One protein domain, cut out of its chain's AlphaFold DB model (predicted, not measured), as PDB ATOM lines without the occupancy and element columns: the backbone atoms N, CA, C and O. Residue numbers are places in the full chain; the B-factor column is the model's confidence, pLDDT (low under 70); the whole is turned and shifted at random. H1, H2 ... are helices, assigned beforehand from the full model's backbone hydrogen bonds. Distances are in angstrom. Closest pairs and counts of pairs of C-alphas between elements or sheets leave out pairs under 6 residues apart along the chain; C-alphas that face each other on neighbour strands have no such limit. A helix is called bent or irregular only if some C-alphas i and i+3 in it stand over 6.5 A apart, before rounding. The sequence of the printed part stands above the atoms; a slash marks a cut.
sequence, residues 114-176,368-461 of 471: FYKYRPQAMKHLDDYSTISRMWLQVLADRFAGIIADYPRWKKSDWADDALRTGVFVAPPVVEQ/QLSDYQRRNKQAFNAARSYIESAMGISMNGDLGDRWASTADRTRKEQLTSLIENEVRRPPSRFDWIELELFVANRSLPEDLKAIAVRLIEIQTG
ATOM      1  N   PHE A 114     -12.714  36.802  52.311       95.19
ATOM      2  CA  PHE A 114     -12.351  38.067  52.943       95.19
ATOM      3  C   PHE A 114     -13.148  39.261  52.412       95.19
ATOM      4  O   PHE A 114     -13.540  40.128  53.191       95.19
ATOM      5  N   TYR A 115     -13.409  39.315  51.105       94.94
ATOM      6  CA  TYR A 115     -14.067  40.465  50.484       94.94
ATOM      7  C   TYR A 115     -15.589  40.323  50.377       94.94
ATOM      8  O   TYR A 115     -16.275  41.340  50.289       94.94
ATOM      9  N   LYS A 116     -16.142  39.099  50.388       95.12
ATOM     10  CA  LYS A 116     -17.595  38.881  50.242       95.12
ATOM     11  C   LYS A 116     -18.241  38.338  51.508       95.12
ATOM     12  O   LYS A 116     -19.203  38.937  51.983       95.12
ATOM     13  N   TYR A 117     -17.742  37.225  52.041       96.31
ATOM     14  CA  TYR A 117     -18.361  36.551  53.188       96.31
ATOM     15  C   TYR A 117     -18.090  37.276  54.513       96.31
ATOM     16  O   TYR A 117     -19.022  37.605  55.241       96.31
ATOM     17  N   ARG A 118     -16.825  37.590  54.813       95.06
ATOM     18  CA  ARG A 118     -16.384  38.189  56.079       95.06
ATOM     19  C   ARG A 118     -17.106  39.502  56.408       95.06
ATOM     20  O   ARG A 118     -17.522  39.640  57.554       95.06
ATOM     21  N   PRO A 119     -17.334  40.448  55.472       97.00
ATOM     22  CA  PRO A 119     -18.115  41.647  55.775       97.00
ATOM     23  C   PRO A 119     -19.566  41.332  56.165       97.00
ATOM     24  O   PRO A 119     -20.113  41.991  57.044       97.00
ATOM     25  N   GLN A 120     -20.182  40.311  55.559       95.56
ATOM     26  CA  GLN A 120     -21.538  39.871  55.906       95.56
ATOM     27  C   GLN A 120     -21.569  39.178  57.272       95.56
ATOM     28  O   GLN A 120     -22.453  39.461  58.072       95.56
ATOM     29  N   ALA A 121     -20.580  38.329  57.566       95.25
ATOM     30  CA  ALA A 121     -20.418  37.691  58.870       95.25
ATOM     31  C   ALA A 121     -20.195  38.723  59.989       95.25
ATOM     32  O   ALA A 121     -20.844  38.659  61.030       95.25
ATOM     33  N   MET A 122     -19.335  39.718  59.752       95.69
ATOM     34  CA  MET A 122     -19.119  40.843  60.669       95.69
ATOM     35  C   MET A 122     -20.396  41.655  60.881       95.69
ATOM     36  O   MET A 122     -20.728  41.970  62.018       95.69
ATOM     37  N   LYS A 123     -21.141  41.955  59.808       94.44
ATOM     38  CA  LYS A 123     -22.439  42.631  59.915       94.44
ATOM     39  C   LYS A 123     -23.435  41.805  60.735       94.44
ATOM     40  O   LYS A 123     -24.107  42.355  61.593       94.44
ATOM     41  N   HIS A 124     -23.495  40.493  60.519       94.12
ATOM     42  CA  HIS A 124     -24.355  39.599  61.292       94.12
ATOM     43  C   HIS A 124     -23.995  39.619  62.789       94.12
ATOM     44  O   HIS A 124     -24.881  39.708  63.633       94.12
ATOM     45  N   LEU A 125     -22.705  39.610  63.142       95.19
ATOM     46  CA  LEU A 125     -22.267  39.767  64.535       95.19
ATOM     47  C   LEU A 125     -22.631  41.142  65.120       95.19
ATOM     48  O   LEU A 125     -23.041  41.224  66.280       95.19
ATOM     49  N   ASP A 126     -22.511  42.211  64.331       93.88
ATOM     50  CA  ASP A 126     -22.895  43.565  64.743       93.88
ATOM     51  C   ASP A 126     -24.410  43.681  64.988       93.88
ATOM     52  O   ASP A 126     -24.831  44.167  66.043       93.88
ATOM     53  N   ASP A 127     -25.228  43.138  64.081       93.12
ATOM     54  CA  ASP A 127     -26.686  43.067  64.214       93.12
ATOM     55  C   ASP A 127     -27.083  42.277  65.467       93.12
ATOM     56  O   ASP A 127     -27.884  42.760  66.270       93.12
ATOM     57  N   TYR A 128     -26.466  41.110  65.696       94.75
ATOM     58  CA  TYR A 128     -26.668  40.316  66.909       94.75
ATOM     59  C   TYR A 128     -26.361  41.141  68.168       94.75
ATOM     60  O   TYR A 128     -27.185  41.220  69.080       94.75
ATOM     61  N   SER A 129     -25.200  41.807  68.212       91.12
ATOM     62  CA  SER A 129     -24.788  42.621  69.364       91.12
ATOM     63  C   SER A 129     -25.732  43.802  69.618       91.12
ATOM     64  O   SER A 129     -25.988  44.187  70.762       91.12
ATOM     65  N   THR A 130     -26.279  44.376  68.550       88.69
ATOM     66  CA  THR A 130     -27.215  45.494  68.616       88.69
ATOM     67  C   THR A 130     -28.565  45.041  69.152       88.69
ATOM     68  O   THR A 130     -29.076  45.673  70.078       88.69
ATOM     69  N   ILE A 131     -29.085  43.904  68.682       91.62
ATOM     70  CA  ILE A 131     -30.302  43.299  69.234       91.62
ATOM     71  C   ILE A 131     -30.091  42.945  70.711       91.62
ATOM     72  O   ILE A 131     -30.938  43.301  71.527       91.62
ATOM     73  N   SER A 132     -28.953  42.350  71.093       91.38
ATOM     74  CA  SER A 132     -28.644  42.045  72.501       91.38
ATOM     75  C   SER A 132     -28.642  43.297  73.388       91.38
ATOM     76  O   SER A 132     -29.183  43.272  74.494       91.38
ATOM     77  N   ARG A 133     -28.107  44.429  72.910       86.62
ATOM     78  CA  ARG A 133     -28.152  45.707  73.650       86.62
ATOM     79  C   ARG A 133     -29.570  46.267  73.774       86.62
ATOM     80  O   ARG A 133     -29.970  46.658  74.868       86.62
ATOM     81  N   MET A 134     -30.335  46.286  72.683       86.56
ATOM     82  CA  MET A 134     -31.736  46.730  72.704       86.56
ATOM     83  C   MET A 134     -32.586  45.844  73.622       86.56
ATOM     84  O   MET A 134     -33.417  46.334  74.383       86.56
ATOM     85  N   TRP A 135     -32.332  44.538  73.599       91.19
ATOM     86  CA  TRP A 135     -32.976  43.566  74.465       91.19
ATOM     87  C   TRP A 135     -32.691  43.830  75.945       91.19
ATOM     88  O   TRP A 135     -33.615  43.831  76.755       91.19
ATOM     89  N   LEU A 136     -31.436  44.113  76.306       87.44
ATOM     90  CA  LEU A 136     -31.087  44.491  77.676       87.44
ATOM     91  C   LEU A 136     -31.822  45.751  78.135       87.44
ATOM     92  O   LEU A 136     -32.247  45.796  79.288       87.44
ATOM     93  N   GLN A 137     -32.015  46.736  77.254       82.50
ATOM     94  CA  GLN A 137     -32.789  47.935  77.581       82.50
ATOM     95  C   GLN A 137     -34.261  47.599  77.855       82.50
ATOM     96  O   GLN A 137     -34.797  48.008  78.880       82.50
ATOM     97  N   VAL A 138     -34.890  46.782  77.002       88.12
ATOM     98  CA  VAL A 138     -36.266  46.294  77.219       88.12
ATOM     99  C   VAL A 138     -36.389  45.577  78.561       88.12
ATOM    100  O   VAL A 138     -37.346  45.799  79.305       88.12
ATOM    101  N   LEU A 139     -35.427  44.707  78.879       85.62
ATOM    102  CA  LEU A 139     -35.407  44.024  80.166       85.62
ATOM    103  C   LEU A 139     -35.255  45.025  81.312       85.62
ATOM    104  O   LEU A 139     -36.017  44.932  82.266       85.62
ATOM    105  N   ALA A 140     -34.332  45.987  81.221       82.56
ATOM    106  CA  ALA A 140     -34.117  47.025  82.232       82.56
ATOM    107  C   ALA A 140     -35.386  47.844  82.513       82.56
ATOM    108  O   ALA A 140     -35.764  48.000  83.675       82.56
ATOM    109  N   ASP A 141     -36.082  48.290  81.469       82.00
ATOM    110  CA  ASP A 141     -37.329  49.050  81.595       82.00
ATOM    111  C   ASP A 141     -38.426  48.197  82.243       82.00
ATOM    112  O   ASP A 141     -39.158  48.649  83.128       82.00
ATOM    113  N   ARG A 142     -38.500  46.916  81.871       84.69
ATOM    114  CA  ARG A 142     -39.454  45.980  82.463       84.69
ATOM    115  C   ARG A 142     -39.129  45.641  83.915       84.69
ATOM    116  O   ARG A 142     -40.048  45.549  84.726       84.69
ATOM    117  N   PHE A 143     -37.853  45.483  84.262       81.69
ATOM    118  CA  PHE A 143     -37.412  45.350  85.649       81.69
ATOM    119  C   PHE A 143     -37.853  46.566  86.455       81.69
ATOM    120  O   PHE A 143     -38.456  46.399  87.511       81.69
ATOM    121  N   ALA A 144     -37.598  47.774  85.946       80.44
ATOM    122  CA  ALA A 144     -37.994  49.011  86.605       80.44
ATOM    123  C   ALA A 144     -39.513  49.068  86.830       80.44
ATOM    124  O   ALA A 144     -39.938  49.375  87.940       80.44
ATOM    125  N   GLY A 145     -40.317  48.686  85.829       80.69
ATOM    126  CA  GLY A 145     -41.774  48.576  85.957       80.69
ATOM    127  C   GLY A 145     -42.209  47.566  87.025       80.69
ATOM    128  O   GLY A 145     -42.951  47.916  87.935       80.69
ATOM    129  N   ILE A 146     -41.681  46.335  86.992       78.25
ATOM    130  CA  ILE A 146     -41.994  45.289  87.988       78.25
ATOM    131  C   ILE A 146     -41.617  45.733  89.409       78.25
ATOM    132  O   ILE A 146     -42.327  45.423  90.367       78.25
ATOM    133  N   ILE A 147     -40.498  46.443  89.558       75.44
ATOM    134  CA  ILE A 147     -40.041  46.973  90.844       75.44
ATOM    135  C   ILE A 147     -40.962  48.105  91.320       75.44
ATOM    136  O   ILE A 147     -41.326  48.122  92.498       75.44
ATOM    137  N   ALA A 148     -41.342  49.022  90.423       75.44
ATOM    138  CA  ALA A 148     -42.179  50.184  90.721       75.44
ATOM    139  C   ALA A 148     -43.628  49.801  91.061       75.44
ATOM    140  O   ALA A 148     -44.198  50.329  92.016       75.44
ATOM    141  N   ASP A 149     -44.199  48.845  90.332       67.88
ATOM    142  CA  ASP A 149     -45.605  48.455  90.460       67.88
ATOM    143  C   ASP A 149     -45.889  47.579  91.687       67.88
ATOM    144  O   ASP A 149     -47.039  47.211  91.941       67.88
ATOM    145  N   TYR A 150     -44.867  47.200  92.462       62.84
ATOM    146  CA  TYR A 150     -45.034  46.105  93.410       62.84
ATOM    147  C   TYR A 150     -44.352  46.331  94.771       62.84
ATOM    148  O   TYR A 150     -43.256  45.849  95.027       62.84
ATOM    149  N   PRO A 151     -45.051  46.939  95.747       59.69
ATOM    150  CA  PRO A 151     -44.568  47.055  97.129       59.69
ATOM    151  C   PRO A 151     -44.429  45.714  97.880       59.69
ATOM    152  O   PRO A 151     -43.887  45.682  98.978       59.69
ATOM    153  N   ARG A 152     -44.954  44.603  97.333       63.84
ATOM    154  CA  ARG A 152     -45.108  43.318  98.050       63.84
ATOM    155  C   ARG A 152     -43.951  42.326  97.896       63.84
ATOM    156  O   ARG A 152     -43.912  41.358  98.650       63.84
ATOM    157  N   TRP A 153     -43.035  42.512  96.940       67.00
ATOM    158  CA  TRP A 153     -41.852  41.634  96.823       67.00
ATOM    159  C   TRP A 153     -40.766  42.010  97.825       67.00
ATOM    160  O   TRP A 153     -39.968  41.167  98.240       67.00
ATOM    161  N   LYS A 154     -40.760  43.284  98.223       75.25
ATOM    162  CA  LYS A 154     -39.884  43.810  99.247       75.25
ATOM    163  C   LYS A 154     -40.410  43.364 100.604       75.25
ATOM    164  O   LYS A 154     -41.488  43.782 101.030       75.25
ATOM    165  N   LYS A 155     -39.659  42.510 101.297       81.75
ATOM    166  CA  LYS A 155     -39.979  42.222 102.695       81.75
ATOM    167  C   LYS A 155     -39.814  43.500 103.523       81.75
ATOM    168  O   LYS A 155     -38.971  44.340 103.216       81.75
ATOM    169  N   SER A 156     -40.624  43.655 104.566       83.69
ATOM    170  CA  SER A 156     -40.637  44.865 105.402       83.69
ATOM    171  C   SER A 156     -39.295  45.161 106.072       83.69
ATOM    172  O   SER A 156     -39.023  46.304 106.414       83.69
ATOM    173  N   ASP A 157     -38.469  44.136 106.273       84.62
ATOM    174  CA  ASP A 157     -37.128  44.217 106.846       84.62
ATOM    175  C   ASP A 157     -36.036  44.555 105.817       84.62
ATOM    176  O   ASP A 157     -34.873  44.684 106.196       84.62
ATOM    177  N   TRP A 158     -36.375  44.689 104.529       87.44
ATOM    178  CA  TRP A 158     -35.403  45.031 103.493       87.44
ATOM    179  C   TRP A 158     -35.201  46.543 103.350       87.44
ATOM    180  O   TRP A 158     -36.149  47.320 103.483       87.44
ATOM    181  N   ALA A 159     -33.987  46.974 103.007       83.69
ATOM    182  CA  ALA A 159     -33.686  48.374 102.700       83.69
ATOM    183  C   ALA A 159     -34.427  48.857 101.439       83.69
ATOM    184  O   ALA A 159     -34.625  48.094 100.492       83.69
ATOM    185  N   ASP A 160     -34.854  50.126 101.414       83.06
ATOM    186  CA  ASP A 160     -35.585  50.722 100.277       83.06
ATOM    187  C   ASP A 160     -34.778  50.713  98.975       83.06
ATOM    188  O   ASP A 160     -35.338  50.499  97.903       83.06
ATOM    189  N   ASP A 161     -33.460  50.875  99.063       79.81
ATOM    190  CA  ASP A 161     -32.558  50.886  97.914       79.81
ATOM    191  C   ASP A 161     -31.796  49.565  97.716       79.81
ATOM    192  O   ASP A 161     -30.815  49.526  96.973       79.81
ATOM    193  N   ALA A 162     -32.281  48.469  98.313       80.94
ATOM    194  CA  ALA A 162     -31.612  47.167  98.329       80.94
ATOM    195  C   ALA A 162     -31.236  46.622  96.942       80.94
ATOM    196  O   ALA A 162     -30.169  46.035  96.777       80.94
ATOM    197  N   LEU A 163     -32.077  46.831  95.923       75.75
ATOM    198  CA  LEU A 163     -31.773  46.395  94.552       75.75
ATOM    199  C   LEU A 163     -30.672  47.222  93.888       75.75
ATOM    200  O   LEU A 163     -29.973  46.714  93.016       75.75
ATOM    201  N   ARG A 164     -30.508  48.484  94.299       72.38
ATOM    202  CA  ARG A 164     -29.464  49.371  93.784       72.38
ATOM    203  C   ARG A 164     -28.136  49.127  94.495       72.38
ATOM    204  O   ARG A 164     -27.096  49.109  93.849       72.38
ATOM    205  N   THR A 165     -28.164  48.976  95.817       71.38
ATOM    206  CA  THR A 165     -26.957  48.848  96.650       71.38
ATOM    207  C   THR A 165     -26.491  47.407  96.821       71.38
ATOM    208  O   THR A 165     -25.344  47.177  97.195       71.38
ATOM    209  N   GLY A 166     -27.366  46.427  96.583       76.44
ATOM    210  CA  GLY A 166     -27.126  45.025  96.931       76.44
ATOM    211  C   GLY A 166     -27.197  44.746  98.440       76.44
ATOM    212  O   GLY A 166     -26.905  43.626  98.871       76.44
ATOM    213  N   VAL A 167     -27.576  45.742  99.247       83.00
ATOM    214  CA  VAL A 167     -27.703  45.638 100.705       83.00
ATOM    215  C   VAL A 167     -29.180  45.520 101.052       83.00
ATOM    216  O   VAL A 167     -29.916  46.498 101.052       83.00
ATOM    217  N   PHE A 168     -29.624  44.299 101.325       88.25
ATOM    218  CA  PHE A 168     -31.010  43.983 101.643       88.25
ATOM    219  C   PHE A 168     -31.285  44.109 103.127       88.25
ATOM    220  O   PHE A 168     -32.267  44.729 103.500       88.25
ATOM    221  N   VAL A 169     -30.440  43.532 103.974       90.81
ATOM    222  CA  VAL A 169     -30.629  43.560 105.429       90.81
ATOM    223  C   VAL A 169     -29.711  44.601 106.057       90.81
ATOM    224  O   VAL A 169     -28.640  44.883 105.526       90.81
ATOM    225  N   ALA A 170     -30.118  45.176 107.189       86.81
ATOM    226  CA  ALA A 170     -29.271  46.118 107.911       86.81
ATOM    227  C   ALA A 170     -27.986  45.428 108.419       86.81
ATOM    228  O   ALA A 170     -28.056  44.278 108.880       86.81
ATOM    229  N   PRO A 171     -26.823  46.101 108.351       82.38
ATOM    230  CA  PRO A 171     -25.591  45.577 108.924       82.38
ATOM    231  C   PRO A 171     -25.720  45.430 110.447       82.38
ATOM    232  O   PRO A 171     -26.477  46.177 111.076       82.38
ATOM    233  N   PRO A 172     -25.002  44.472 111.059       83.75
ATOM    234  CA  PRO A 172     -24.983  44.340 112.506       83.75
ATOM    235  C   PRO A 172     -24.391  45.607 113.131       83.75
ATOM    236  O   PRO A 172     -23.488  46.234 112.570       83.75
ATOM    237  N   VAL A 173     -24.906  45.986 114.300       86.00
ATOM    238  CA  VAL A 173     -24.319  47.070 115.088       86.00
ATOM    239  C   VAL A 173     -22.974  46.572 115.602       86.00
ATOM    240  O   VAL A 173     -22.923  45.613 116.366       86.00
ATOM    241  N   VAL A 174     -21.890  47.204 115.156       78.00
ATOM    242  CA  VAL A 174     -20.538  46.849 115.595       78.00
ATOM    243  C   VAL A 174     -20.384  47.269 117.054       78.00
ATOM    244  O   VAL A 174     -20.344  48.461 117.362       78.00
ATOM    245  N   GLU A 175     -20.323  46.292 117.956       80.06
ATOM    246  CA  GLU A 175     -19.968  46.538 119.352       80.06
ATOM    247  C   GLU A 175     -18.525  47.046 119.426       80.06
ATOM    248  O   GLU A 175     -17.648  46.552 118.714       80.06
ATOM    249  N   GLN A 176     -18.264  48.042 120.274       81.69
ATOM    250  CA  GLN A 176     -16.907  48.562 120.434       81.69
ATOM    251  C   GLN A 176     -15.972  47.467 120.975       81.69
ATOM    252  O   GLN A 176     -16.419  46.629 121.765       81.69
ATOM    253  N   GLN A 368     -21.020  37.371 113.557       87.56
ATOM    254  CA  GLN A 368     -22.035  38.355 113.167       87.56
ATOM    255  C   GLN A 368     -21.907  38.763 111.693       87.56
ATOM    256  O   GLN A 368     -22.915  38.833 110.985       87.56
ATOM    257  N   LEU A 369     -20.684  39.004 111.209       86.31
ATOM    258  CA  LEU A 369     -20.419  39.370 109.818       86.31
ATOM    259  C   LEU A 369     -20.801  38.237 108.858       86.31
ATOM    260  O   LEU A 369     -21.464  38.479 107.849       86.31
ATOM    261  N   SER A 370     -20.425  37.001 109.187       87.25
ATOM    262  CA  SER A 370     -20.775  35.807 108.413       87.25
ATOM    263  C   SER A 370     -22.291  35.585 108.367       87.25
ATOM    264  O   SER A 370     -22.863  35.359 107.295       87.25
ATOM    265  N   ASP A 371     -22.979  35.730 109.505       91.94
ATOM    266  CA  ASP A 371     -24.437  35.641 109.556       91.94
ATOM    267  C   ASP A 371     -25.115  36.747 108.735       91.94
ATOM    268  O   ASP A 371     -26.034  36.470 107.960       91.94
ATOM    269  N   TYR A 372     -24.632  37.985 108.841       89.06
ATOM    270  CA  TYR A 372     -25.097  39.105 108.027       89.06
ATOM    271  C   TYR A 372     -24.939  38.824 106.528       89.06
ATOM    272  O   TYR A 372     -25.911  38.937 105.781       89.06
ATOM    273  N   GLN A 373     -23.757  38.390 106.082       89.31
ATOM    274  CA  GLN A 373     -23.504  38.048 104.680       89.31
ATOM    275  C   GLN A 373     -24.436  36.934 104.196       89.31
ATOM    276  O   GLN A 373     -25.000  37.017 103.101       89.31
ATOM    277  N   ARG A 374     -24.648  35.906 105.026       94.38
ATOM    278  CA  ARG A 374     -25.579  34.812 104.740       94.38
ATOM    279  C   ARG A 374     -27.014  35.318 104.591       94.38
ATOM    280  O   ARG A 374     -27.660  34.981 103.597       94.38
ATOM    281  N   ARG A 375     -27.507  36.130 105.532       92.44
ATOM    282  CA  ARG A 375     -28.861  36.710 105.488       92.44
ATOM    283  C   ARG A 375     -29.038  37.640 104.291       92.44
ATOM    284  O   ARG A 375     -30.036  37.524 103.582       92.44
ATOM    285  N   ASN A 376     -28.051  38.488 104.004       88.06
ATOM    286  CA  ASN A 376     -28.073  39.375 102.844       88.06
ATOM    287  C   ASN A 376     -28.129  38.582 101.531       88.06
ATOM    288  O   ASN A 376     -28.945  38.873 100.660       88.06
ATOM    289  N   LYS A 377     -27.330  37.514 101.413       89.88
ATOM    290  CA  LYS A 377     -27.348  36.615 100.251       89.88
ATOM    291  C   LYS A 377     -28.685  35.889 100.095       89.88
ATOM    292  O   LYS A 377     -29.176  35.747  98.978       89.88
ATOM    293  N   GLN A 378     -29.286  35.428 101.190       92.88
ATOM    294  CA  GLN A 378     -30.617  34.812 101.163       92.88
ATOM    295  C   GLN A 378     -31.692  35.806 100.711       92.88
ATOM    296  O   GLN A 378     -32.533  35.451  99.887       92.88
ATOM    297  N   ALA A 379     -31.643  37.045 101.204       89.06
ATOM    298  CA  ALA A 379     -32.552  38.108 100.795       89.06
ATOM    299  C   ALA A 379     -32.386  38.462  99.309       89.06
ATOM    300  O   ALA A 379     -33.372  38.469  98.575       89.06
ATOM    301  N   PHE A 380     -31.145  38.625  98.838       87.38
ATOM    302  CA  PHE A 380     -30.836  38.819  97.421       87.38
ATOM    303  C   PHE A 380     -31.382  37.680  96.549       87.38
ATOM    304  O   PHE A 380     -32.056  37.929  95.552       87.38
ATOM    305  N   ASN A 381     -31.152  36.421  96.935       90.44
ATOM    306  CA  ASN A 381     -31.648  35.264  96.187       90.44
ATOM    307  C   ASN A 381     -33.181  35.198  96.163       90.44
ATOM    308  O   ASN A 381     -33.755  34.817  95.144       90.44
ATOM    309  N   ALA A 382     -33.849  35.576  97.257       89.75
ATOM    310  CA  ALA A 382     -35.306  35.646  97.310       89.75
ATOM    311  C   ALA A 382     -35.851  36.746  96.384       89.75
ATOM    312  O   ALA A 382     -36.778  36.488  95.620       89.75
ATOM    313  N   ALA A 383     -35.245  37.941  96.405       85.56
ATOM    314  CA  ALA A 383     -35.597  39.034  95.502       85.56
ATOM    315  C   ALA A 383     -35.395  38.627  94.038       85.56
ATOM    316  O   ALA A 383     -36.298  38.763  93.219       85.56
ATOM    317  N   ARG A 384     -34.238  38.036  93.729       87.75
ATOM    318  CA  ARG A 384     -33.923  37.494  92.409       87.75
ATOM    319  C   ARG A 384     -34.950  36.456  91.961       87.75
ATOM    320  O   ARG A 384     -35.477  36.583  90.866       87.75
ATOM    321  N   SER A 385     -35.251  35.452  92.784       88.44
ATOM    322  CA  SER A 385     -36.212  34.397  92.437       88.44
ATOM    323  C   SER A 385     -37.607  34.958  92.163       88.44
ATOM    324  O   SER A 385     -38.277  34.497  91.241       88.44
ATOM    325  N   TYR A 386     -38.031  35.965  92.929       86.06
ATOM    326  CA  TYR A 386     -39.281  36.665  92.674       86.06
ATOM    327  C   TYR A 386     -39.260  37.371  91.315       86.06
ATOM    328  O   TYR A 386     -40.166  37.181  90.509       86.06
ATOM    329  N   ILE A 387     -38.216  38.157  91.050       84.44
ATOM    330  CA  ILE A 387     -38.084  38.914  89.806       84.44
ATOM    331  C   ILE A 387     -38.019  37.959  88.598       84.44
ATOM    332  O   ILE A 387     -38.708  38.178  87.604       84.44
ATOM    333  N   GLU A 388     -37.257  36.866  88.698       87.56
ATOM    334  CA  GLU A 388     -37.200  35.810  87.681       87.56
ATOM    335  C   GLU A 388     -38.586  35.208  87.412       87.56
ATOM    336  O   GLU A 388     -38.992  35.064  86.258       87.56
ATOM    337  N   SER A 389     -39.345  34.911  88.472       87.56
ATOM    338  CA  SER A 389     -40.715  34.404  88.353       87.56
ATOM    339  C   SER A 389     -41.662  35.423  87.720       87.56
ATOM    340  O   SER A 389     -42.525  35.031  86.939       87.56
ATOM    341  N   ALA A 390     -41.532  36.708  88.054       85.69
ATOM    342  CA  ALA A 390     -42.395  37.771  87.545       85.69
ATOM    343  C   ALA A 390     -42.134  38.067  86.062       85.69
ATOM    344  O   ALA A 390     -43.061  38.348  85.304       85.69
ATOM    345  N   MET A 391     -40.876  37.982  85.632       83.56
ATOM    346  CA  MET A 391     -40.515  38.148  84.227       83.56
ATOM    347  C   MET A 391     -40.680  36.879  83.393       83.56
ATOM    348  O   MET A 391     -40.670  36.965  82.170       83.56
ATOM    349  N   GLY A 392     -40.745  35.702  84.023       86.81
ATOM    350  CA  GLY A 392     -40.730  34.417  83.325       86.81
ATOM    351  C   GLY A 392     -39.392  34.092  82.646       86.81
ATOM    352  O   GLY A 392     -39.354  33.261  81.740       86.81
ATOM    353  N   ILE A 393     -38.292  34.732  83.060       85.50
ATOM    354  CA  ILE A 393     -36.934  34.452  82.570       85.50
ATOM    355  C   ILE A 393     -35.968  34.333  83.748       85.50
ATOM    356  O   ILE A 393     -36.066  35.072  84.724       85.50
ATOM    357  N   SER A 394     -34.999  33.424  83.649       83.94
ATOM    358  CA  SER A 394     -33.938  33.330  84.652       83.94
ATOM    359  C   SER A 394     -32.876  34.408  84.416       83.94
ATOM    360  O   SER A 394     -32.418  34.603  83.291       83.94
ATOM    361  N   MET A 395     -32.444  35.074  85.488       76.19
ATOM    362  CA  MET A 395     -31.394  36.099  85.505       76.19
ATOM    363  C   MET A 395     -29.995  35.473  85.584       76.19
ATOM    364  O   MET A 395     -29.075  36.021  86.192       76.19
ATOM    365  N   ASN A 396     -29.822  34.256  85.066       73.25
ATOM    366  CA  ASN A 396     -28.530  33.581  84.994       73.25
ATOM    367  C   ASN A 396     -27.869  33.774  83.619       73.25
ATOM    368  O   ASN A 396     -28.537  33.794  82.583       73.25
ATOM    369  N   GLY A 397     -26.536  33.846  83.616       65.62
ATOM    370  CA  GLY A 397     -25.732  33.971  82.396       65.62
ATOM    371  C   GLY A 397     -25.864  35.330  81.704       65.62
ATOM    372  O   GLY A 397     -26.150  36.337  82.349       65.62
ATOM    373  N   ASP A 398     -25.641  35.335  80.388       80.00
ATOM    374  CA  ASP A 398     -25.740  36.520  79.534       80.00
ATOM    375  C   ASP A 398     -27.212  36.828  79.214       80.00
ATOM    376  O   ASP A 398     -27.809  36.271  78.289       80.00
ATOM    377  N   LEU A 399     -27.825  37.689  80.032       82.94
ATOM    378  CA  LEU A 399     -29.181  38.202  79.807       82.94
ATOM    379  C   LEU A 399     -29.330  38.860  78.430       82.94
ATOM    380  O   LEU A 399     -30.430  38.833  77.873       82.94
ATOM    381  N   GLY A 400     -28.237  39.403  77.883       86.69
ATOM    382  CA  GLY A 400     -28.210  40.037  76.573       86.69
ATOM    383  C   GLY A 400     -28.482  39.060  75.447       86.69
ATOM    384  O   GLY A 400     -29.074  39.455  74.459       86.69
ATOM    385  N   ASP A 401     -28.193  37.777  75.641       92.06
ATOM    386  CA  ASP A 401     -28.339  36.750  74.610       92.06
ATOM    387  C   ASP A 401     -29.602  35.890  74.810       92.06
ATOM    388  O   ASP A 401     -29.836  34.912  74.098       92.06
ATOM    389  N   ARG A 402     -30.461  36.239  75.781       91.50
ATOM    390  CA  ARG A 402     -31.680  35.466  76.096       91.50
ATOM    391  C   ARG A 402     -32.758  35.543  75.030       91.50
ATOM    392  O   ARG A 402     -33.562  34.610  74.937       91.50
ATOM    393  N   TRP A 403     -32.767  36.622  74.253       93.81
ATOM    394  CA  TRP A 403     -33.644  36.766  73.098       93.81
ATOM    395  C   TRP A 403     -33.325  35.733  72.011       93.81
ATOM    396  O   TRP A 403     -34.236  35.303  71.308       93.81
ATOM    397  N   ALA A 404     -32.063  35.310  71.897       94.56
ATOM    398  CA  ALA A 404     -31.562  34.496  70.800       94.56
ATOM    399  C   ALA A 404     -31.792  32.993  71.021       94.56
ATOM    400  O   ALA A 404     -31.639  32.451  72.127       94.56
ATOM    401  N   SER A 405     -32.124  32.280  69.943       94.38
ATOM    402  CA  SER A 405     -32.193  30.820  69.966       94.38
ATOM    403  C   SER A 405     -30.830  30.197  70.312       94.38
ATOM    404  O   SER A 405     -29.781  30.839  70.259       94.38
ATOM    405  N   THR A 406     -30.818  28.916  70.694       93.88
ATOM    406  CA  THR A 406     -29.550  28.192  70.905       93.88
ATOM    407  C   THR A 406     -28.717  28.146  69.622       93.88
ATOM    408  O   THR A 406     -27.505  28.300  69.693       93.88
ATOM    409  N   ALA A 407     -29.362  27.995  68.459       94.44
ATOM    410  CA  ALA A 407     -28.679  27.967  67.169       94.44
ATOM    411  C   ALA A 407     -27.991  29.306  66.863       94.44
ATOM    412  O   ALA A 407     -26.833  29.305  66.463       94.44
ATOM    413  N   ASP A 408     -28.657  30.435  67.122       95.31
ATOM    414  CA  ASP A 408     -28.077  31.766  66.898       95.31
ATOM    415  C   ASP A 408     -26.894  32.042  67.832       95.31
ATOM    416  O   ASP A 408     -25.875  32.571  67.395       95.31
ATOM    417  N   ARG A 409     -26.987  31.624  69.103       94.62
ATOM    418  CA  ARG A 409     -25.877  31.722  70.067       94.62
ATOM    419  C   ARG A 409     -24.667  30.902  69.627       94.62
ATOM    420  O   ARG A 409     -23.555  31.421  69.594       94.62
ATOM    421  N   THR A 410     -24.888  29.653  69.220       95.88
ATOM    422  CA  THR A 410     -23.824  28.805  68.667       95.88
ATOM    423  C   THR A 410     -23.246  29.405  67.389       95.88
ATOM    424  O   THR A 410     -22.030  29.424  67.227       95.88
ATOM    425  N   ARG A 411     -24.081  29.957  66.501       95.75
ATOM    426  CA  ARG A 411     -23.625  30.616  65.273       95.75
ATOM    427  C   ARG A 411     -22.750  31.829  65.583       95.75
ATOM    428  O   ARG A 411     -21.682  31.954  64.994       95.75
ATOM    429  N   LYS A 412     -23.156  32.683  66.529       95.56
ATOM    430  CA  LYS A 412     -22.354  33.814  67.025       95.56
ATOM    431  C   LYS A 412     -20.984  33.332  67.509       95.56
ATOM    432  O   LYS A 412     -19.976  33.835  67.032       95.56
ATOM    433  N   GLU A 413     -20.934  32.328  68.382       95.81
ATOM    434  CA  GLU A 413     -19.674  31.765  68.896       95.81
ATOM    435  C   GLU A 413     -18.782  31.199  67.782       95.81
ATOM    436  O   GLU A 413     -17.578  31.463  67.746       95.81
ATOM    437  N   GLN A 414     -19.368  30.449  66.846       96.50
ATOM    438  CA  GLN A 414     -18.647  29.879  65.712       96.50
ATOM    439  C   GLN A 414     -18.100  30.971  64.784       96.50
ATOM    440  O   GLN A 414     -16.944  30.889  64.381       96.50
ATOM    441  N   LEU A 415     -18.891  32.004  64.473       96.44
ATOM    442  CA  LEU A 415     -18.472  33.133  63.635       96.44
ATOM    443  C   LEU A 415     -17.376  33.959  64.309       96.44
ATOM    444  O   LEU A 415     -16.384  34.288  63.661       96.44
ATOM    445  N   THR A 416     -17.520  34.258  65.602       95.44
ATOM    446  CA  THR A 416     -16.486  34.943  66.388       95.44
ATOM    447  C   THR A 416     -15.184  34.145  66.358       95.44
ATOM    448  O   THR A 416     -14.151  34.689  65.982       95.44
ATOM    449  N   SER A 417     -15.241  32.840  66.634       94.31
ATOM    450  CA  SER A 417     -14.065  31.963  66.591       94.31
ATOM    451  C   SER A 417     -13.443  31.870  65.193       94.31
ATOM    452  O   SER A 417     -12.218  31.891  65.062       94.31
ATOM    453  N   LEU A 418     -14.261  31.800  64.137       94.94
ATOM    454  CA  LEU A 418     -13.795  31.765  62.749       94.94
ATOM    455  C   LEU A 418     -12.998  33.028  62.402       94.94
ATOM    456  O   LEU A 418     -11.908  32.931  61.841       94.94
ATOM    457  N   ILE A 419     -13.524  34.198  62.772       93.38
ATOM    458  CA  ILE A 419     -12.921  35.501  62.477       93.38
ATOM    459  C   ILE A 419     -11.682  35.744  63.344       93.38
ATOM    460  O   ILE A 419     -10.651  36.157  62.823       93.38
ATOM    461  N   GLU A 420     -11.727  35.451  64.644       92.88
ATOM    462  CA  GLU A 420     -10.579  35.627  65.547       92.88
ATOM    463  C   GLU A 420      -9.386  34.746  65.154       92.88
ATOM    464  O   GLU A 420      -8.228  35.142  65.309       92.88
ATOM    465  N   ASN A 421      -9.653  33.555  64.609       91.62
ATOM    466  CA  ASN A 421      -8.612  32.611  64.216       91.62
ATOM    467  C   ASN A 421      -8.159  32.751  62.757       91.62
ATOM    468  O   ASN A 421      -7.210  32.066  62.376       91.62
ATOM    469  N   GLU A 422      -8.757  33.631  61.949       91.44
ATOM    470  CA  GLU A 422      -8.532  33.675  60.495       91.44
ATOM    471  C   GLU A 422      -7.070  33.947  60.103       91.44
ATOM    472  O   GLU A 422      -6.583  33.414  59.109       91.44
ATOM    473  N   VAL A 423      -6.336  34.717  60.916       86.25
ATOM    474  CA  VAL A 423      -4.912  35.016  60.679       86.25
ATOM    475  C   VAL A 423      -4.031  33.796  60.952       86.25
ATOM    476  O   VAL A 423      -3.051  33.560  60.250       86.25
ATOM    477  N   ARG A 424      -4.370  33.001  61.975       86.69
ATOM    478  CA  ARG A 424      -3.590  31.821  62.386       86.69
ATOM    479  C   ARG A 424      -3.958  30.581  61.580       86.69
ATOM    480  O   ARG A 424      -3.097  29.757  61.287       86.69
ATOM    481  N   ARG A 425      -5.240  30.437  61.255       87.88
ATOM    482  CA  ARG A 425      -5.815  29.321  60.512       87.88
ATOM    483  C   ARG A 425      -6.819  29.877  59.501       87.88
ATOM    484  O   ARG A 425      -8.010  29.948  59.808       87.88
ATOM    485  N   PRO A 426      -6.347  30.259  58.304       89.06
ATOM    486  CA  PRO A 426      -7.224  30.802  57.283       89.06
ATOM    487  C   PRO A 426      -8.312  29.788  56.897       89.06
ATOM    488  O   PRO A 426      -7.986  28.631  56.607       89.06
ATOM    489  N   PRO A 427      -9.598  30.177  56.924       91.06
ATOM    490  CA  PRO A 427     -10.695  29.238  56.738       91.06
ATOM    491  C   PRO A 427     -10.834  28.776  55.289       91.06
ATOM    492  O   PRO A 427     -10.684  29.539  54.338       91.06
ATOM    493  N   SER A 428     -11.181  27.511  55.095       91.56
ATOM    494  CA  SER A 428     -11.597  27.003  53.791       91.56
ATOM    495  C   SER A 428     -13.070  27.326  53.531       91.56
ATOM    496  O   SER A 428     -13.824  27.656  54.444       91.56
ATOM    497  N   ARG A 429     -13.523  27.173  52.281       90.06
ATOM    498  CA  ARG A 429     -14.943  27.343  51.925       90.06
ATOM    499  C   ARG A 429     -15.878  26.387  52.680       90.06
ATOM    500  O   ARG A 429     -17.053  26.697  52.837       90.06
ATOM    501  N   PHE A 430     -15.369  25.245  53.142       91.81
ATOM    502  CA  PHE A 430     -16.136  24.275  53.929       91.81
ATOM    503  C   PHE A 430     -16.289  24.682  55.398       91.81
ATOM    504  O   PHE A 430     -17.153  24.145  56.080       91.81
ATOM    505  N   ASP A 431     -15.480  25.636  55.867       91.06
ATOM    506  CA  ASP A 431     -15.548  26.170  57.230       91.06
ATOM    507  C   ASP A 431     -16.531  27.351  57.340       91.06
ATOM    508  O   ASP A 431     -16.728  27.898  58.424       91.06
ATOM    509  N   TRP A 432     -17.129  27.789  56.225       93.38
ATOM    510  CA  TRP A 432     -18.040  28.931  56.219       93.38
ATOM    511  C   TRP A 432     -19.374  28.544  56.844       93.38
ATOM    512  O   TRP A 432     -20.027  27.587  56.435       93.38
ATOM    513  N   ILE A 433     -19.794  29.344  57.814       95.00
ATOM    514  CA  ILE A 433     -21.043  29.153  58.538       95.00
ATOM    515  C   ILE A 433     -22.157  29.871  57.775       95.00
ATOM    516  O   ILE A 433     -22.007  31.036  57.397       95.00
ATOM    517  N   GLU A 434     -23.274  29.189  57.546       93.44
ATOM    518  CA  GLU A 434     -24.432  29.781  56.879       93.44
ATOM    519  C   GLU A 434     -25.030  30.919  57.723       93.44
ATOM    520  O   GLU A 434     -25.295  30.764  58.920       93.44
ATOM    521  N   LEU A 435     -25.207  32.082  57.090       91.94
ATOM    522  CA  LEU A 435     -25.753  33.284  57.715       91.94
ATOM    523  C   LEU A 435     -27.274  33.290  57.540       91.94
ATOM    524  O   LEU A 435     -27.796  33.790  56.545       91.94
ATOM    525  N   GLU A 436     -27.983  32.706  58.500       90.12
ATOM    526  CA  GLU A 436     -29.448  32.692  58.520       90.12
ATOM    527  C   GLU A 436     -30.023  33.914  59.250       90.12
ATOM    528  O   GLU A 436     -29.322  34.625  59.970       90.12
ATOM    529  N   LEU A 437     -31.328  34.149  59.091       89.56
ATOM    530  CA  LEU A 437     -32.050  35.137  59.892       89.56
ATOM    531  C   LEU A 437     -32.129  34.694  61.356       89.56
ATOM    532  O   LEU A 437     -32.300  33.510  61.647       89.56
ATOM    533  N   PHE A 438     -32.057  35.660  62.270       91.38
ATOM    534  CA  PHE A 438     -32.165  35.380  63.698       91.38
ATOM    535  C   PHE A 438     -33.547  34.858  64.081       91.38
ATOM    536  O   PHE A 438     -34.572  35.323  63.576       91.38
ATOM    537  N   VAL A 439     -33.579  33.941  65.048       91.50
ATOM    538  CA  VAL A 439     -34.811  33.345  65.557       91.50
ATOM    539  C   VAL A 439     -34.944  33.620  67.050       91.50
ATOM    540  O   VAL A 439     -34.094  33.252  67.861       91.50
ATOM    541  N   ALA A 440     -36.069  34.220  67.437       90.50
ATOM    542  CA  ALA A 440     -36.367  34.458  68.843       90.50
ATOM    543  C   ALA A 440     -36.479  33.136  69.626       90.50
ATOM    544  O   ALA A 440     -37.078  32.152  69.175       90.50
ATOM    545  N   ASN A 441     -35.925  33.122  70.835       92.06
ATOM    546  CA  ASN A 441     -35.948  31.972  71.723       92.06
ATOM    547  C   ASN A 441     -37.391  31.568  72.069       92.06
ATOM    548  O   ASN A 441     -38.161  32.329  72.654       92.06
ATOM    549  N   ARG A 442     -37.742  30.318  71.749       88.38
ATOM    550  CA  ARG A 442     -39.087  29.762  71.959       88.38
ATOM    551  C   ARG A 442     -39.457  29.575  73.428       88.38
ATOM    552  O   ARG A 442     -40.634  29.408  73.712       88.38
ATOM    553  N   SER A 443     -38.484  29.567  74.340       90.00
ATOM    554  CA  SER A 443     -38.745  29.436  75.778       90.00
ATOM    555  C   SER A 443     -39.126  30.757  76.447       90.00
ATOM    556  O   SER A 443     -39.364  30.764  77.652       90.00
ATOM    557  N   LEU A 444     -39.085  31.879  75.723       90.31
ATOM    558  CA  LEU A 444     -39.483  33.169  76.272       90.31
ATOM    559  C   LEU A 444     -41.004  33.228  76.445       90.31
ATOM    560  O   LEU A 444     -41.731  32.698  75.601       90.31
ATOM    561  N   PRO A 445     -41.490  33.924  77.483       92.31
ATOM    562  CA  PRO A 445     -42.883  34.352  77.560       92.31
ATOM    563  C   PRO A 445     -43.336  35.039  76.262       92.31
ATOM    564  O   PRO A 445     -42.547  35.743  75.629       92.31
ATOM    565  N   GLU A 446     -44.586  34.828  75.839       92.19
ATOM    566  CA  GLU A 446     -45.060  35.258  74.508       92.19
ATOM    567  C   GLU A 446     -44.968  36.774  74.280       92.19
ATOM    568  O   GLU A 446     -44.666  37.222  73.176       92.19
ATOM    569  N   ASP A 447     -45.159  37.575  75.320       91.44
ATOM    570  CA  ASP A 447     -44.997  39.026  75.273       91.44
ATOM    571  C   ASP A 447     -43.528  39.447  75.081       91.44
ATOM    572  O   ASP A 447     -43.221  40.282  74.232       91.44
ATOM    573  N   LEU A 448     -42.601  38.819  75.807       91.38
ATOM    574  CA  LEU A 448     -41.157  39.012  75.655       91.38
ATOM    575  C   LEU A 448     -40.649  38.531  74.292       91.38
ATOM    576  O   LEU A 448     -39.830  39.191  73.654       91.38
ATOM    577  N   LYS A 449     -41.175  37.407  73.814       92.50
ATOM    578  CA  LYS A 449     -40.889  36.867  72.488       92.50
ATOM    579  C   LYS A 449     -41.386  37.797  71.383       92.50
ATOM    580  O   LYS A 449     -40.652  38.029  70.428       92.50
ATOM    581  N   ALA A 450     -42.583  38.371  71.519       92.31
ATOM    582  CA  ALA A 450     -43.100  39.353  70.569       92.31
ATOM    583  C   ALA A 450     -42.205  40.602  70.493       92.31
ATOM    584  O   ALA A 450     -41.955  41.105  69.398       92.31
ATOM    585  N   ILE A 451     -41.674  41.070  71.629       92.06
ATOM    586  CA  ILE A 451     -40.707  42.177  71.644       92.06
ATOM    587  C   ILE A 451     -39.400  41.770  70.955       92.06
ATOM    588  O   ILE A 451     -38.915  42.510  70.104       92.06
ATOM    589  N   ALA A 452     -38.861  40.585  71.256       90.88
ATOM    590  CA  ALA A 452     -37.647  40.083  70.610       90.88
ATOM    591  C   ALA A 452     -37.793  40.007  69.079       90.88
ATOM    592  O   ALA A 452     -36.910  40.463  68.361       90.88
ATOM    593  N   VAL A 453     -38.926  39.499  68.576       92.12
ATOM    594  CA  VAL A 453     -39.221  39.454  67.132       92.12
ATOM    595  C   VAL A 453     -39.222  40.856  66.523       92.12
ATOM    596  O   VAL A 453     -38.558  41.073  65.515       92.12
ATOM    597  N   ARG A 454     -39.879  41.831  67.165       91.69
ATOM    598  CA  ARG A 454     -39.885  43.224  66.687       91.69
ATOM    599  C   ARG A 454     -38.483  43.833  66.644       91.69
ATOM    600  O   ARG A 454     -38.158  44.525  65.687       91.69
ATOM    601  N   LEU A 455     -37.649  43.583  67.654       91.44
ATOM    602  CA  LEU A 455     -36.262  44.069  67.667       91.44
ATOM    603  C   LEU A 455     -35.444  43.474  66.511       91.44
ATOM    604  O   LEU A 455     -34.711  44.203  65.846       91.44
ATOM    605  N   ILE A 456     -35.610  42.173  66.243       90.12
ATOM    606  CA  ILE A 456     -34.981  41.498  65.099       90.12
ATOM    607  C   ILE A 456     -35.440  42.143  63.785       90.12
ATOM    608  O   ILE A 456     -34.602  42.455  62.940       90.12
ATOM    609  N   GLU A 457     -36.742  42.378  63.607       89.69
ATOM    610  CA  GLU A 457     -37.305  42.994  62.395       89.69
ATOM    611  C   GLU A 457     -36.773  44.415  62.166       89.69
ATOM    612  O   GLU A 457     -36.347  44.735  61.053       89.69
ATOM    613  N   ILE A 458     -36.740  45.243  63.219       88.38
ATOM    614  CA  ILE A 458     -36.206  46.611  63.175       88.38
ATOM    615  C   ILE A 458     -34.739  46.603  62.739       88.38
ATOM    616  O   ILE A 458     -34.365  47.364  61.848       88.38
ATOM    617  N   GLN A 459     -33.913  45.736  63.335       89.56
ATOM    618  CA  GLN A 459     -32.476  45.722  63.060       89.56
ATOM    619  C   GLN A 459     -32.142  45.121  61.690       89.56
ATOM    620  O   GLN A 459     -31.282  45.630  60.976       89.56
ATOM    621  N   THR A 460     -32.826  44.047  61.295       81.38
ATOM    622  CA  THR A 460     -32.526  43.331  60.043       81.38
ATOM    623  C   THR A 460     -33.208  43.934  58.812       81.38
ATOM    624  O   THR A 460     -32.994  43.462  57.695       81.38
ATOM    625  N   GLY A 461     -34.001  44.999  58.983       74.56
ATOM    626  CA  GLY A 461     -34.723  45.652  57.890       74.56
ATOM    627  C   GLY A 461     -35.885  44.814  57.356       74.56
ATOM    628  O   GLY A 461     -36.217  44.908  56.172       74.56
TER     629      GLY A 461
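What this domain is: This is residues 114 to 176 and 368 to 461 of the 471 residues of an uncharacterized protein of Corynebacterium sp. HMSC22B11 (UniProt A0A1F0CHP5). The long helix H1 and the helix H3 make a large open L, meeting in a corner near the last residues of both, and H4 and H5 pack on H1 on different sides of it, away from that corner. The short H2 lies near H3, and three long links join the parts. The printed part has 157 residues with five named helices, H1 to H5 in order along the chain, and no named strand: the class is all helix. The whole is loose, with a radius of gyration of the C-alphas of 21.2 A, and flat, with spans of 70 by 37 by 20 A.

Where its parts are: H1, residues 114 to 148, is the longest helix at 49.6 A, from C-alpha 114 at (-12.351, 38.067, 52.943) to C-alpha 148 at (-42.179, 50.184, 90.721). It is neither bent nor irregular, but only just: C-alphas 115 and 118 are 6.5 A apart. H3, residues 368 to 391, is 34.3 A long. H4, residues 406 to 420, is 21.1 A long. H5, residues 446 to 460, is 20.8 A long and ends with C-alpha 460 at (-32.526, 43.331, 60.043). H2, residues 162 to 165, is 5.2 A long.

How they stand to each other: H1 is the hub and touches H3, H4 and H5; the packing of the helices is mostly crossed, with 0 of 3 pairs at a shallow tilt. With residues 127 to 135 alone H1 touches H5, the closest C-alphas being those of Ile 131 and Leu 455, 6.2 A apart. The two run opposite ways at a steep tilt of 36 degrees, only just past shallow. With residues 118 to 128 alone H1 touches H4, the closest C-alphas being those of Leu 125 and Lys 412, 6.5 A apart. They run opposite ways at a steep tilt of 48 degrees. Residues 143 to 146 of H1 touch residues 387 to 391 of H3, the closest C-alphas being those of Ile 146 and Ala 390, 7.5 A apart; the lines are about perpendicular at 74 degrees. H2 and H3 are near each other, with 7 pairs of C-alphas within 10 A. H4 and H5 are apart. Every O i to N i+4 pair is within hydrogen-bond range in H3, H4 and H5, and 28 of 31 are in H1; H2 is too short for such a pair.

The domain as a whole: The C-alphas farthest apart, those of Gln 176 and Arg 429, are 71.7 A apart. Residues 177 to 367 are not printed, and C-alphas 176 and 368 are 13.5 A apart across this cut. The links H1 to H2, H3 to H4 and H4 to H5 are long, with 13, 14 and 25 residues. The mean pLDDT of the printed part is 87.6; residues 149 to 153 and residue 397 are under 70.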